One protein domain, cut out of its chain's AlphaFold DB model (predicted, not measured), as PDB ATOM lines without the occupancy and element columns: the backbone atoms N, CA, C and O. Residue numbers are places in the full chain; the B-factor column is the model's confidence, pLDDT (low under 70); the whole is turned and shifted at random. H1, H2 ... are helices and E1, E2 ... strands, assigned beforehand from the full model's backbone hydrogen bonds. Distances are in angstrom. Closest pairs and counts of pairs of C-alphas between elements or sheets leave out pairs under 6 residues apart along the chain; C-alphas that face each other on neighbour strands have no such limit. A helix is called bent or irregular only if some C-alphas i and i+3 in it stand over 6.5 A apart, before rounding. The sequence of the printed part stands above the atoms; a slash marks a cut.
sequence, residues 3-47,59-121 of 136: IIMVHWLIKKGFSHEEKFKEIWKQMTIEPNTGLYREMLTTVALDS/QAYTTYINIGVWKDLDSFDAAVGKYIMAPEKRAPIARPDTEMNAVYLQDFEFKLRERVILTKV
ATOM      1  N   ILE A   3      71.296 108.049  76.544       91.56
ATOM      2  CA  ILE A   3      71.459 106.603  76.703       91.56
ATOM      3  C   ILE A   3      70.061 106.006  76.703       91.56
ATOM      4  O   ILE A   3      69.193 106.456  77.452       91.56
ATOM      5  N   ILE A   4      69.845 105.014  75.848       90.56
ATOM      6  CA  ILE A   4      68.560 104.335  75.719       90.56
ATOM      7  C   ILE A   4      68.763 102.882  76.109       90.56
ATOM      8  O   ILE A   4      69.620 102.193  75.556       90.56
ATOM      9  N   MET A   5      67.975 102.437  77.082       90.25
ATOM     10  CA  MET A   5      67.920 101.041  77.505       90.25
ATOM     11  C   MET A   5      66.604 100.448  77.026       90.25
ATOM     12  O   MET A   5      65.555 100.998  77.354       90.25
ATOM     13  N   VAL A   6      66.653  99.350  76.275       86.31
ATOM     14  CA  VAL A   6      65.474  98.611  75.810       86.31
ATOM     15  C   VAL A   6      65.427  97.261  76.508       86.31
ATOM     16  O   VAL A   6      66.357  96.457  76.391       86.31
ATOM     17  N   HIS A   7      64.342  97.014  77.236       85.94
ATOM     18  CA  HIS A   7      64.088  95.731  77.881       85.94
ATOM     19  C   HIS A   7      63.445  94.754  76.901       85.94
ATOM     20  O   HIS A   7      62.407  95.043  76.306       85.94
ATOM     21  N   TRP A   8      64.044  93.571  76.797       85.00
ATOM     22  CA  TRP A   8      63.535  92.434  76.045       85.00
ATOM     23  C   TRP A   8      63.229  91.296  77.016       85.00
ATOM     24  O   TRP A   8      64.135  90.672  77.571       85.00
ATOM     25  N   LEU A   9      61.940  91.032  77.234       83.31
ATOM     26  CA  LEU A   9      61.464  89.927  78.069       83.31
ATOM     27  C   LEU A   9      61.152  88.722  77.187       83.31
ATOM     28  O   LEU A   9      60.050  88.622  76.652       83.31
ATOM     29  N   ILE A  10      62.124  87.829  77.024       83.88
ATOM     30  CA  ILE A  10      62.031  86.673  76.128       83.88
ATOM     31  C   ILE A  10      61.451  85.489  76.886       83.88
ATOM     32  O   ILE A  10      61.919  85.153  77.972       83.88
ATOM     33  N   LYS A  11      60.418  84.841  76.348       82.06
ATOM     34  CA  LYS A  11      59.850  83.654  76.995       82.06
ATOM     35  C   LYS A  11      60.913  82.579  77.191       82.06
ATOM     36  O   LYS A  11      61.620  82.222  76.249       82.06
ATOM     37  N   LYS A  12      60.960  82.010  78.395       80.94
ATOM     38  CA  LYS A  12      61.899  80.935  78.725       80.94
ATOM     39  C   LYS A  12      61.753  79.754  77.767       80.94
ATOM     40  O   LYS A  12      60.645  79.327  77.437       80.94
ATOM     41  N   GLY A  13      62.892  79.233  77.335       78.38
ATOM     42  CA  GLY A  13      62.991  78.144  76.372       78.38
ATOM     43  C   GLY A  13      64.210  78.352  75.486       78.38
ATOM     44  O   GLY A  13      64.351  79.401  74.864       78.38
ATOM     45  N   PHE A  14      65.082  77.345  75.422       65.81
ATOM     46  CA  PHE A  14      66.375  77.433  74.733       65.81
ATOM     47  C   PHE A  14      66.251  77.918  73.277       65.81
ATOM     48  O   PHE A  14      67.026  78.755  72.824       65.81
ATOM     49  N   SER A  15      65.220  77.465  72.556       79.56
ATOM     50  CA  SER A  15      64.976  77.875  71.170       79.56
ATOM     51  C   SER A  15      64.529  79.332  71.014       79.56
ATOM     52  O   SER A  15      64.715  79.889  69.940       79.56
ATOM     53  N   HIS A  16      63.942  79.966  72.033       81.69
ATOM     54  CA  HIS A  16      63.500  81.362  71.947       81.69
ATOM     55  C   HIS A  16      64.658  82.338  72.152       81.69
ATOM     56  O   HIS A  16      64.752  83.338  71.448       81.69
ATOM     57  N   GLU A  17      65.551  82.037  73.094       85.88
ATOM     58  CA  GLU A  17      66.709  82.880  73.396       85.88
ATOM     59  C   GLU A  17      67.718  82.894  72.248       85.88
ATOM     60  O   GLU A  17      68.197  83.963  71.877       85.88
ATOM     61  N   GLU A  18      68.012  81.733  71.654       86.69
ATOM     62  CA  GLU A  18      68.915  81.660  70.501       86.69
ATOM     63  C   GLU A  18      68.318  82.356  69.275       86.69
ATOM     64  O   GLU A  18      68.984  83.205  68.684       86.69
ATOM     65  N   LYS A  19      67.032  82.126  68.972       84.94
ATOM     66  CA  LYS A  19      66.334  82.858  67.902       84.94
ATOM     67  C   LYS A  19      66.369  84.369  68.118       84.94
ATOM     68  O   LYS A  19      66.611  85.115  67.175       84.94
ATOM     69  N   PHE A  20      66.156  84.832  69.351       86.00
ATOM     70  CA  PHE A  20      66.255  86.255  69.665       86.00
ATOM     71  C   PHE A  20      67.662  86.797  69.394       86.00
ATOM     72  O   PHE A  20      67.796  87.824  68.735       86.00
ATOM     73  N   LYS A  21      68.717  86.108  69.850       88.56
ATOM     74  CA  LYS A  21      70.107  86.528  69.600       88.56
ATOM     75  C   LYS A  21      70.445  86.532  68.110       88.56
ATOM     76  O   LYS A  21      71.165  87.422  67.664       88.56
ATOM     77  N   GLU A  22      69.960  85.554  67.346       88.56
ATOM     78  CA  GLU A  22      70.126  85.498  65.888       88.56
ATOM     79  C   GLU A  22      69.467  86.699  65.209       88.56
ATOM     80  O   GLU A  22      70.105  87.375  64.406       88.56
ATOM     81  N   ILE A  23      68.227  87.008  65.584       83.88
ATOM     82  CA  ILE A  23      67.479  88.148  65.050       83.88
ATOM     83  C   ILE A  23      68.135  89.469  65.454       83.88
ATOM     84  O   ILE A  23      68.319  90.339  64.608       83.88
ATOM     85  N   TRP A  24      68.565  89.606  66.709       86.12
ATOM     86  CA  TRP A  24      69.262  90.801  67.180       86.12
ATOM     87  C   TRP A  24      70.567  91.034  66.409       86.12
ATOM     88  O   TRP A  24      70.842  92.153  66.001       86.12
ATOM     89  N   LYS A  25      71.337  89.978  66.110       87.62
ATOM     90  CA  LYS A  25      72.544  90.084  65.267       87.62
ATOM     91  C   LYS A  25      72.249  90.525  63.830       87.62
ATOM     92  O   LYS A  25      73.132  91.077  63.182       87.62
ATOM     93  N   GLN A  26      71.051  90.244  63.321       84.88
ATOM     94  CA  GLN A  26      70.610  90.670  61.990       84.88
ATOM     95  C   GLN A  26      70.059  92.102  61.982       84.88
ATOM     96  O   GLN A  26      69.942  92.703  60.915       84.88
ATOM     97  N   MET A  27      69.712  92.663  63.145       82.69
ATOM     98  CA  MET A  27      69.328  94.066  63.264       82.69
ATOM     99  C   MET A  27      70.580  94.930  63.114       82.69
ATOM    100  O   MET A  27      71.368  95.082  64.041       82.69
ATOM    101  N   THR A  28      70.773  95.484  61.921       82.31
ATOM    102  CA  THR A  28      71.891  96.375  61.623       82.31
ATOM    103  C   THR A  28      71.444  97.831  61.639       82.31
ATOM    104  O   THR A  28      70.476  98.246  60.986       82.31
ATOM    105  N   ILE A  29      72.190  98.630  62.392       83.62
ATOM    106  CA  ILE A  29      72.114 100.081  62.331       83.62
ATOM    107  C   ILE A  29      73.124 100.542  61.283       83.62
ATOM    108  O   ILE A  29      74.292 100.162  61.334       83.62
ATOM    109  N   GLU A  30      72.651 101.311  60.306       84.50
ATOM    110  CA  GLU A  30      73.514 101.860  59.263       84.50
ATOM    111  C   GLU A  30      74.525 102.850  59.872       84.50
ATOM    112  O   GLU A  30      74.210 103.504  60.878       84.50
ATOM    113  N   PRO A  31      75.717 103.003  59.269       83.62
ATOM    114  CA  PRO A  31      76.636 104.078  59.623       83.62
ATOM    115  C   PRO A  31      75.981 105.462  59.503       83.62
ATOM    116  O   PRO A  31      75.004 105.647  58.774       83.62
ATOM    117  N   ASN A  32      76.557 106.452  60.178       83.44
ATOM    118  CA  ASN A  32      76.159 107.864  60.169       83.44
ATOM    119  C   ASN A  32      74.748 108.141  60.716       83.44
ATOM    120  O   ASN A  32      74.080 109.096  60.320       83.44
ATOM    121  N   THR A  33      74.273 107.302  61.635       87.25
ATOM    122  CA  THR A  33      72.933 107.407  62.241       87.25
ATOM    123  C   THR A  33      72.942 108.055  63.624       87.25
ATOM    124  O   THR A  33      71.914 108.077  64.296       87.25
ATOM    125  N   GLY A  34      74.085 108.570  64.092       89.25
ATOM    126  CA  GLY A  34      74.213 109.137  65.437       89.25
ATOM    127  C   GLY A  34      74.302 108.097  66.563       89.25
ATOM    128  O   GLY A  34      74.233 108.474  67.737       89.25
ATOM    129  N   LEU A  35      74.465 106.809  66.237       90.19
ATOM    130  CA  LEU A  35      74.839 105.763  67.189       90.19
ATOM    131  C   LEU A  35      76.338 105.860  67.501       90.19
ATOM    132  O   LEU A  35      77.167 105.810  66.601       90.19
ATOM    133  N   TYR A  36      76.694 105.942  68.781       88.38
ATOM    134  CA  TYR A  36      78.093 105.846  69.216       88.38
ATOM    135  C   TYR A  36      78.492 104.402  69.486       88.38
ATOM    136  O   TYR A  36      79.585 103.956  69.144       88.38
ATOM    137  N   ARG A  37      77.623 103.688  70.208       88.69
ATOM    138  CA  ARG A  37      77.864 102.313  70.630       88.69
ATOM    139  C   ARG A  37      76.579 101.670  71.099       88.69
ATOM    140  O   ARG A  37      75.792 102.291  71.809       88.69
ATOM    141  N   GLU A  38      76.444 100.395  70.787       89.25
ATOM    142  CA  GLU A  38      75.374  99.554  71.285       89.25
ATOM    143  C   GLU A  38      75.943  98.258  71.862       89.25
ATOM    144  O   GLU A  38      76.990  97.767  71.431       89.25
ATOM    145  N   MET A  39      75.268  97.715  72.869       92.06
ATOM    146  CA  MET A  39      75.547  96.383  73.388       92.06
ATOM    147  C   MET A  39      74.265  95.705  73.855       92.06
ATOM    148  O   MET A  39      73.380  96.335  74.438       92.06
ATOM    149  N   LEU A  40      74.178  94.400  73.618       91.94
ATOM    150  CA  LEU A  40      73.174  93.548  74.235       91.94
ATOM    151  C   LEU A  40      73.746  92.978  75.532       91.94
ATOM    152  O   LEU A  40      74.838  92.412  75.544       91.94
ATOM    153  N   THR A  41      73.007  93.129  76.623       92.19
ATOM    154  CA  THR A  41      73.417  92.692  77.960       92.19
ATOM    155  C   THR A  41      72.357  91.792  78.581       92.19
ATOM    156  O   THR A  41      71.220  91.719  78.110       92.19
ATOM    157  N   THR A  42      72.727  91.088  79.645       90.06
ATOM    158  CA  THR A  42      71.801  90.332  80.490       90.06
ATOM    159  C   THR A  42      72.115  90.613  81.956       90.06
ATOM    160  O   THR A  42      73.163  91.180  82.276       90.06
ATOM    161  N   VAL A  43      71.197  90.253  82.847       84.25
ATOM    162  CA  VAL A  43      71.337  90.516  84.279       84.25
ATOM    163  C   VAL A  43      72.261  89.469  84.898       84.25
ATOM    164  O   VAL A  43      71.967  88.277  84.869       84.25
ATOM    165  N   ALA A  44      73.363  89.921  85.496       81.94
ATOM    166  CA  ALA A  44      74.153  89.101  86.402       81.94
ATOM    167  C   ALA A  44      73.525  89.171  87.799       81.94
ATOM    168  O   ALA A  44      73.348  90.257  88.351       81.94
ATOM    169  N   LEU A  45      73.160  88.016  88.357       75.44
ATOM    170  CA  LEU A  45      72.684  87.935  89.732       75.44
ATOM    171  C   LEU A  45      73.900  87.949  90.657       75.44
ATOM    172  O   LEU A  45      74.597  86.945  90.775       75.44
ATOM    173  N   ASP A  46      74.143  89.094  91.285       74.38
ATOM    174  CA  ASP A  46      75.134  89.242  92.345       74.38
ATOM    175  C   ASP A  46      74.451  89.732  93.624       74.38
ATOM    176  O   ASP A  46      73.611  90.641  93.602       74.38
ATOM    177  N   SER A  47      74.790  89.087  94.736       69.25
ATOM    178  CA  SER A  47      74.258  89.380  96.062       69.25
ATOM    179  C   SER A  47      75.370  89.944  96.941       69.25
ATOM    180  O   SER A  47      75.751  89.335  97.942       69.25
ATOM    181  N   GLN A  59      60.421  86.457  86.636       80.94
ATOM    182  CA  GLN A  59      60.573  85.008  86.822       80.94
ATOM    183  C   GLN A  59      60.011  84.174  85.662       80.94
ATOM    184  O   GLN A  59      60.433  83.029  85.481       80.94
ATOM    185  N   ALA A  60      59.085  84.710  84.870       82.06
ATOM    186  CA  ALA A  60      58.503  84.020  83.723       82.06
ATOM    187  C   ALA A  60      59.332  84.180  82.432       82.06
ATOM    188  O   ALA A  60      59.110  83.437  81.472       82.06
ATOM    189  N   TYR A  61      60.309  85.094  82.407       83.75
ATOM    190  CA  TYR A  61      61.047  85.472  81.199       83.75
ATOM    191  C   TYR A  61      62.560  85.467  81.428       83.75
ATOM    192  O   TYR A  61      63.054  85.487  82.553       83.75
ATOM    193  N   THR A  62      63.304  85.417  80.336       86.88
ATOM    194  CA  THR A  62      64.727  85.725  80.293       86.88
ATOM    195  C   THR A  62      64.868  87.177  79.855       86.88
ATOM    196  O   THR A  62      64.386  87.558  78.786       86.88
ATOM    197  N   THR A  63      65.502  87.997  80.694       87.56
ATOM    198  CA  THR A  63      65.672  89.429  80.427       87.56
ATOM    199  C   THR A  63      66.980  89.692  79.691       87.56
ATOM    200  O   THR A  63      68.067  89.374  80.188       87.56
ATOM    201  N   TYR A  64      66.875  90.360  78.547       89.44
ATOM    202  CA  TYR A  64      67.996  91.033  77.901       89.44
ATOM    203  C   TYR A  64      67.772  92.542  77.920       89.44
ATOM    204  O   TYR A  64      66.653  93.018  77.736       89.44
ATOM    205  N   ILE A  65      68.844  93.299  78.141       89.38
ATOM    206  CA  ILE A  65      68.820  94.760  78.133       89.38
ATOM    207  C   ILE A  65      69.760  95.222  77.037       89.38
ATOM    208  O   ILE A  65      70.975  95.024  77.098       89.38
ATOM    209  N   ASN A  66      69.189  95.825  76.010       90.25
ATOM    210  CA  ASN A  66      69.949  96.466  74.956       90.25
ATOM    211  C   ASN A  66      70.243  97.911  75.375       90.25
ATOM    212  O   ASN A  66      69.324  98.646  75.726       90.25
ATOM    213  N   ILE A  67      71.521  98.290  75.398       92.00
ATOM    214  CA  ILE A  67      71.982  99.611  75.828       92.00
ATOM    215  C   ILE A  67      72.649 100.289  74.639       92.00
ATOM    216  O   ILE A  67      73.703  99.842  74.181       92.00
ATOM    217  N   GLY A  68      72.048 101.379  74.175       90.94
ATOM    218  CA  GLY A  68      72.578 102.217  73.107       90.94
ATOM    219  C   GLY A  68      72.949 103.607  73.613       90.94
ATOM    220  O   GLY A  68      72.201 104.226  74.373       90.94
ATOM    221  N   VAL A  69      74.100 104.109  73.173       91.88
ATOM    222  CA  VAL A  69      74.533 105.494  73.380       91.88
ATOM    223  C   VAL A  69      74.355 106.245  72.072       91.88
ATOM    224  O   VAL A  69      74.952 105.876  71.062       91.88
ATOM    225  N   TRP A  70      73.550 107.303  72.102       91.88
ATOM    226  CA  TRP A  70      73.078 108.010  70.914       91.88
ATOM    227  C   TRP A  70      73.322 109.510  71.010       91.88
ATOM    228  O   TRP A  70      73.398 110.087  72.101       91.88
ATOM    229  N   LYS A  71      73.421 110.167  69.855       91.44
ATOM    230  CA  LYS A  71      73.554 111.626  69.743       91.44
ATOM    231  C   LYS A  71      72.374 112.334  70.398       91.44
ATOM    232  O   LYS A  71      72.574 113.158  71.299       91.44
ATOM    233  N   ASP A  72      71.174 111.931  70.018       91.56
ATOM    234  CA  ASP A  72      69.887 112.455  70.462       91.56
ATOM    235  C   ASP A  72      68.792 111.388  70.275       91.56
ATOM    236  O   ASP A  72      69.062 110.277  69.813       91.56
ATOM    237  N   LEU A  73      67.573 111.700  70.724       90.50
ATOM    238  CA  LEU A  73      66.433 110.786  70.638       90.50
ATOM    239  C   LEU A  73      65.957 110.593  69.192       90.50
ATOM    240  O   LEU A  73      65.615 109.474  68.819       90.50
ATOM    241  N   ASP A  74      65.996 111.649  68.378       91.12
ATOM    242  CA  ASP A  74      65.543 111.615  66.985       91.12
ATOM    243  C   ASP A  74      66.400 110.657  66.144       91.12
ATOM    244  O   ASP A  74      65.872 109.880  65.350       91.12
ATOM    245  N   SER A  75      67.716 110.647  66.380       91.56
ATOM    246  CA  SER A  75      68.664 109.699  65.776       91.56
ATOM    247  C   SER A  75      68.284 108.243  66.073       91.56
ATOM    248  O   SER A  75      68.247 107.406  65.168       91.56
ATOM    249  N   PHE A  76      67.942 107.936  67.331       89.25
ATOM    250  CA  PHE A  76      67.472 106.603  67.718       89.25
ATOM    251  C   PHE A  76      66.144 106.253  67.044       89.25
ATOM    252  O   PHE A  76      66.020 105.178  66.457       89.25
ATOM    253  N   ASP A  77      65.154 107.147  67.111       87.88
ATOM    254  CA  ASP A  77      63.817 106.888  66.568       87.88
ATOM    255  C   ASP A  77      63.873 106.683  65.042       87.88
ATOM    256  O   ASP A  77      63.213 105.782  64.522       87.88
ATOM    257  N   ALA A  78      64.723 107.426  64.325       88.19
ATOM    258  CA  ALA A  78      64.942 107.244  62.890       88.19
ATOM    259  C   ALA A  78      65.644 105.915  62.553       88.19
ATOM    260  O   ALA A  78      65.236 105.214  61.623       88.19
ATOM    261  N   ALA A  79      66.687 105.546  63.305       85.38
ATOM    262  CA  ALA A  79      67.484 104.351  63.033       85.38
ATOM    263  C   ALA A  79      66.763 103.047  63.420       85.38
ATOM    264  O   ALA A  79      66.821 102.050  62.692       85.38
ATOM    265  N   VAL A  80      66.076 103.057  64.564       82.81
ATOM    266  CA  VAL A  80      65.467 101.871  65.184       82.81
ATOM    267  C   VAL A  80      63.970 101.779  64.892       82.81
ATOM    268  O   VAL A  80      63.418 100.677  64.885       82.81
ATOM    269  N   GLY A  81      63.300 102.892  64.574       73.62
ATOM    270  CA  GLY A  81      61.860 102.929  64.297       73.62
ATOM    271  C   GLY A  81      61.411 101.947  63.212       73.62
ATOM    272  O   GLY A  81      60.332 101.371  63.319       73.62
ATOM    273  N   LYS A  82      62.272 101.638  62.230       74.81
ATOM    274  CA  LYS A  82      62.005 100.612  61.201       74.81
ATOM    275  C   LYS A  82      61.796  99.199  61.770       74.81
ATOM    276  O   LYS A  82      61.075  98.403  61.176       74.81
ATOM    277  N   TYR A  83      62.398  98.886  62.919       71.69
ATOM    278  CA  TYR A  83      62.241  97.604  63.617       71.69
ATOM    279  C   TYR A  83      61.097  97.623  64.639       71.69
ATOM    280  O   TYR A  83      60.618  96.571  65.074       71.69
ATOM    281  N   ILE A  84      60.638  98.812  65.032       67.62
ATOM    282  CA  ILE A  84      59.585  99.005  66.024       67.62
ATOM    283  C   ILE A  84      58.325  99.477  65.303       67.62
ATOM    284  O   ILE A  84      58.038 100.665  65.219       67.62
ATOM    285  N   MET A  85      57.540  98.519  64.800       63.59
ATOM    286  CA  MET A  85      56.234  98.836  64.221       63.59
ATOM    287  C   MET A  85      55.359  99.556  65.249       63.59
ATOM    288  O   MET A  85      55.192  99.072  66.379       63.59
ATOM    289  N   ALA A  86      54.801 100.695  64.837       63.66
ATOM    290  CA  ALA A  86      53.808 101.414  65.612       63.66
ATOM    291  C   ALA A  86      52.603 100.498  65.901       63.66
ATOM    292  O   ALA A  86      52.274  99.638  65.075       63.66
ATOM    293  N   PRO A  87      51.939 100.661  67.057       66.00
ATOM    294  CA  PRO A  87      50.702  99.948  67.313       66.00
ATOM    295  C   PRO A  87      49.674 100.292  66.236       66.00
ATOM    296  O   PRO A  87      49.433 101.464  65.942       66.00
ATOM    297  N   GLU A  88      49.054  99.271  65.657       72.19
ATOM    298  CA  GLU A  88      47.971  99.461  64.701       72.19
ATOM    299  C   GLU A  88      46.667  99.683  65.467       72.19
ATOM    300  O   GLU A  88      46.287  98.864  66.307       72.19
ATOM    301  N   LYS A  89      45.952 100.769  65.173       76.00
ATOM    302  CA  LYS A  89      44.616 100.976  65.736       76.00
ATOM    303  C   LYS A  89      43.635  99.970  65.140       76.00
ATOM    304  O   LYS A  89      43.460  99.913  63.925       76.00
ATOM    305  N   ARG A  90      42.964  99.206  65.998       73.94
ATOM    306  CA  ARG A  90      41.930  98.233  65.630       73.94
ATOM    307  C   ARG A  90      40.738  98.324  66.569       73.94
ATOM    308  O   ARG A  90      40.894  98.627  67.748       73.94
ATOM    309  N   ALA A  91      39.558  97.997  66.055       71.56
ATOM    310  CA  ALA A  91      38.382  97.769  66.883       71.56
ATOM    311  C   ALA A  91      38.439  96.341  67.468       71.56
ATOM    312  O   ALA A  91      38.639  95.387  66.708       71.56
ATOM    313  N   PRO A  92      38.294  96.145  68.792       75.06
ATOM    314  CA  PRO A  92      38.186  94.818  69.382       75.06
ATOM    315  C   PRO A  92      36.991  94.054  68.820       75.06
ATOM    316  O   PRO A  92      35.881  94.578  68.771       75.06
ATOM    317  N   ILE A  93      37.186  92.767  68.515       74.94
ATOM    318  CA  ILE A  93      36.107  91.874  68.053       74.94
ATOM    319  C   ILE A  93      34.942  91.849  69.062       74.94
ATOM    320  O   ILE A  93      33.781  91.801  68.675       74.94
ATOM    321  N   ALA A  94      35.251  91.917  70.362       77.44
ATOM    322  CA  ALA A  94      34.260  91.864  71.436       77.44
ATOM    323  C   ALA A  94      33.569  93.208  71.746       77.44
ATOM    324  O   ALA A  94      32.517  93.201  72.383       77.44
ATOM    325  N   ARG A  95      34.158  94.348  71.353       76.69
ATOM    326  CA  ARG A  95      33.643  95.708  71.614       76.69
ATOM    327  C   ARG A  95      34.016  96.654  70.463       76.69
ATOM    328  O   ARG A  95      34.990  97.400  70.587       76.69
ATOM    329  N   PRO A  96      33.285  96.603  69.334       76.75
ATOM    330  CA  PRO A  96      33.641  97.331  68.112       76.75
ATOM    331  C   PRO A  96      33.604  98.862  68.244       76.75
ATOM    332  O   PRO A  96      34.134  99.568  67.394       76.75
ATOM    333  N   ASP A  97      32.963  99.366  69.296       82.88
ATOM    334  CA  ASP A  97      32.815 100.776  69.660       82.88
ATOM    335  C   ASP A  97      34.025 101.350  70.417       82.88
ATOM    336  O   ASP A  97      34.054 102.540  70.728       82.88
ATOM    337  N   THR A  98      35.033 100.526  70.710       74.81
ATOM    338  CA  THR A  98      36.249 100.942  71.418       74.81
ATOM    339  C   THR A  98      37.474 100.892  70.508       74.81
ATOM    340  O   THR A  98      37.574 100.040  69.628       74.81
ATOM    341  N   GLU A  99      38.429 101.804  70.709       72.44
ATOM    342  CA  GLU A  99      39.736 101.731  70.045       72.44
ATOM    343  C   GLU A  99      40.699 100.859  70.863       72.44
ATOM    344  O   GLU A  99      40.800 100.994  72.084       72.44
ATOM    345  N   MET A 100      41.454  99.993  70.187       72.56
ATOM    346  CA  MET A 100      42.536  99.208  70.774       72.56
ATOM    347  C   MET A 100      43.800  99.322  69.923       72.56
ATOM    348  O   MET A 100      43.752  99.315  68.697       72.56
ATOM    349  N   ASN A 101      44.950  99.388  70.587       72.19
ATOM    350  CA  ASN A 101      46.255  99.320  69.943       72.19
ATOM    351  C   ASN A 101      46.677  97.853  69.806       72.19
ATOM    352  O   ASN A 101      46.957  97.189  70.804       72.19
ATOM    353  N   ALA A 102      46.726  97.342  68.580       62.94
ATOM    354  CA  ALA A 102      47.277  96.031  68.278       62.94
ATOM    355  C   ALA A 102      48.801  96.124  68.140       62.94
ATOM    356  O   ALA A 102      49.323  96.892  67.331       62.94
ATOM    357  N   VAL A 103      49.517  95.322  68.928       62.81
ATOM    358  CA  VAL A 103      50.971  95.172  68.834       62.81
ATOM    359  C   VAL A 103      51.263  93.785  68.285       62.81
ATOM    360  O   VAL A 103      50.832  92.783  68.850       62.81
ATOM    361  N   TYR A 104      51.994  93.728  67.178       59.06
ATOM    362  CA  TYR A 104      52.413  92.470  66.582       59.06
ATOM    363  C   TYR A 104      53.619  91.912  67.326       59.06
ATOM    364  O   TYR A 104      54.662  92.563  67.426       59.06
ATOM    365  N   LEU A 105      53.450  90.704  67.849       57.12
ATOM    366  CA  LEU A 105      54.514  89.921  68.457       57.12
ATOM    367  C   LEU A 105      55.241  89.154  67.346       57.12
ATOM    368  O   LEU A 105      54.597  88.610  66.451       57.12
ATOM    369  N   GLN A 106      56.573  89.133  67.381       58.53
ATOM    370  CA  GLN A 106      57.354  88.218  66.541       58.53
ATOM    371  C   GLN A 106      57.252  86.787  67.110       58.53
ATOM    372  O   GLN A 106      56.897  86.610  68.274       58.53
ATOM    373  N   ASP A 107      57.576  85.766  66.306       53.66
ATOM    374  CA  ASP A 107      57.433  84.332  66.648       53.66
ATOM    375  C   ASP A 107      58.216  83.872  67.898       53.66
ATOM    376  O   ASP A 107      58.032  82.751  68.378       53.66
ATOM    377  N   PHE A 108      59.086  84.718  68.452       53.75
ATOM    378  CA  PHE A 108      59.587  84.588  69.815       53.75
ATOM    379  C   PHE A 108      58.846  85.605  70.697       53.75
ATOM    380  O   PHE A 108      58.913  86.817  70.502       53.75
ATOM    381  N   GLU A 109      58.086  85.095  71.661       50.16
ATOM    382  CA  GLU A 109      57.171  85.893  72.476       50.16
ATOM    383  C   GLU A 109      57.965  86.874  73.364       50.16
ATOM    384  O   GLU A 109      58.562  86.465  74.367       50.16
ATOM    385  N   PHE A 110      58.000  88.161  72.984       53.19
ATOM    386  CA  PHE A 110      58.488  89.251  73.832       53.19
ATOM    387  C   PHE A 110      57.304  89.952  74.508       53.19
ATOM    388  O   PHE A 110      56.403  90.452  73.841       53.19
ATOM    389  N   LYS A 111      57.265  89.976  75.844       48.88
ATOM    390  CA  LYS A 111      56.087  90.484  76.581       48.88
ATOM    391  C   LYS A 111      55.969  92.010  76.560       48.88
ATOM    392  O   LYS A 111      54.864  92.539  76.639       48.88
ATOM    393  N   LEU A 112      57.093  92.723  76.499       52.72
ATOM    394  CA  LEU A 112      57.114  94.169  76.696       52.72
ATOM    395  C   LEU A 112      58.356  94.788  76.047       52.72
ATOM    396  O   LEU A 112      59.448  94.243  76.185       52.72
ATOM    397  N   ARG A 113      58.171  95.915  75.349       63.09
ATOM    398  CA  ARG A 113      59.246  96.801  74.877       63.09
ATOM    399  C   ARG A 113      59.210  98.051  75.743       63.09
ATOM    400  O   ARG A 113      58.551  99.028  75.398       63.09
ATOM    401  N   GLU A 114      59.850  97.991  76.901       70.94
ATOM    402  CA  GLU A 114      60.046  99.183  77.724       70.94
ATOM    403  C   GLU A 114      61.342  99.851  77.300       70.94
ATOM    404  O   GLU A 114      62.360  99.173  77.131       70.94
ATOM    405  N   ARG A 115      61.305 101.175  77.139       80.44
ATOM    406  CA  ARG A 115      62.520 101.966  76.994       80.44
ATOM    407  C   ARG A 115      62.678 102.924  78.157       80.44
ATOM    408  O   ARG A 115      61.727 103.603  78.540       80.44
ATOM    409  N   VAL A 116      63.898 103.020  78.659       85.06
ATOM    410  CA  VAL A 116      64.312 104.078  79.579       85.06
ATOM    411  C   VAL A 116      65.229 105.018  78.813       85.06
ATOM    412  O   VAL A 116      66.201 104.572  78.204       85.06
ATOM    413  N   ILE A 117      64.908 106.310  78.837       89.75
ATOM    414  CA  ILE A 117      65.707 107.363  78.205       89.75
ATOM    415  C   ILE A 117      66.434 108.117  79.314       89.75
ATOM    416  O   ILE A 117      65.803 108.704  80.192       89.75
ATOM    417  N   LEU A 118      67.759 108.105  79.265       89.81
ATOM    418  CA  LEU A 118      68.618 108.796  80.217       89.81
ATOM    419  C   LEU A 118      69.340 109.940  79.506       89.81
ATOM    420  O   LEU A 118      70.000 109.740  78.482       89.81
ATOM    421  N   THR A 119      69.244 111.144  80.060       89.75
ATOM    422  CA  THR A 119      69.973 112.318  79.575       89.75
ATOM    423  C   THR A 119      71.272 112.496  80.357       89.75
ATOM    424  O   THR A 119      71.329 112.296  81.572       89.75
ATOM    425  N   LYS A 120      72.353 112.866  79.661       84.75
ATOM    426  CA  LYS A 120      73.633 113.166  80.311       84.75
ATOM    427  C   LYS A 120      73.500 114.452  81.131       84.75
ATOM    428  O   LYS A 120      73.262 115.512  80.562       84.75
ATOM    429  N   VAL A 121      73.719 114.359  82.443       85.38
ATOM    430  CA  VAL A 121      73.792 115.526  83.342       85.38
ATOM    431  C   VAL A 121      75.243 115.963  83.552       85.38
ATOM    432  O   VAL A 121      75.568 117.136  83.409       85.38
TER     433      VAL A 121
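AT A GLANCE: This is residues 3 to 47 and 59 to 121 of the 136 residues of an uncharacterized protein of Phenylobacterium haematophilum (UniProt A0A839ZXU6). A twisted wall of four antiparallel strands, in the order E2, E3, E1, E6, has two helices over one face, H1 along the strands and H2 slantwise to them and apart from H1, and its other face is bare; a thin hairpin of two short strands, E4 and E5, sticks out as an arm away from this body. The printed part has 108 residues with two named helices and six named strands, in the order E1 H1 E2 E3 H2 E4 E5 E6, and its class is mixed, helices and strands. The whole is only just loose, close to compact, with a radius of gyration of the C-alphas of 16.1 A and spans of 45 by 34 by 29 A.

IN THESE COORDINATES: In the large sheet, E2 is residues 35 to 42, 20.6 A long; E3 is residues 61 to 70, 27.5 A; E1 is residues 3 to 11, 25.7 A, and begins at C-alpha 3 at (71.459, 106.603, 76.703); E6 is residues 110 to 119, 26.4 A, and ends at C-alpha 119 at (69.973, 112.318, 79.575). H1 is residues 14 to 26, 18.9 A, and H2 is residues 73 to 83, 15.5 A. H2 is irregular, but only just: C-alphas 79 and 82 are 6.9 A apart. E4, residues 88 to 90, begins at C-alpha 88 at (47.971, 99.461, 64.701); E5 is residues 100 to 102; each is 6.2 A long.

HOW THE PARTS SIT: The large sheet runs E2, E3, E1, E6, with E2 and E6 as edge strands. E3 and E1 are antiparallel at 160 degrees, with N 6 and O 66 at 2.8 A. E2 and E3 have N 41 and O 65 at 2.8 A, and E1 and E6 have N 5 and O 116 at 3.0 A, within hydrogen-bond range. H1 is on the sheet at a height of 10.0 A, over E3 and E1, along the strands at 11 degrees to E3 on the local plane; the closest C-alphas of H1 and E1 are those of Glu 17 and Ile 10, 6.6 A apart. E1, H1 and E2 form a split strand-helix-strand unit, two strands running the same way with E3 between them, and its crossover is right-handed. H2 is on the same face, giving two layers, helices over one face of a sheet; its height is 10.0 A, and it lies over E3, slantwise to the strands at 39 degrees on the local plane. The closest C-alphas of H2 and E3 are those of Phe 76 and Trp 70, 6.6 A apart. H1 and H2 are apart. E4 and E5 are an antiparallel hairpin, with N 90 and O 100 at 2.8 A; both are apart from E1, E2, E3 and H1. Every O i to N i+4 pair is within hydrogen-bond range in H1, and 5 of 7 in H2.

THE WHOLE: The two C-alphas farthest apart, those of Ser 47 and Asp 97, are 50.4 A apart. Residues 48 to 58 are not printed, and C-alphas 47 and 59 are 17.1 A apart across this cut, which lies in the link from E2 to E3. Of the links printed whole, none is long. The mean pLDDT of the printed part is 80.0; residues 14, 47, 84 to 87 and 102 to 113 are under 70.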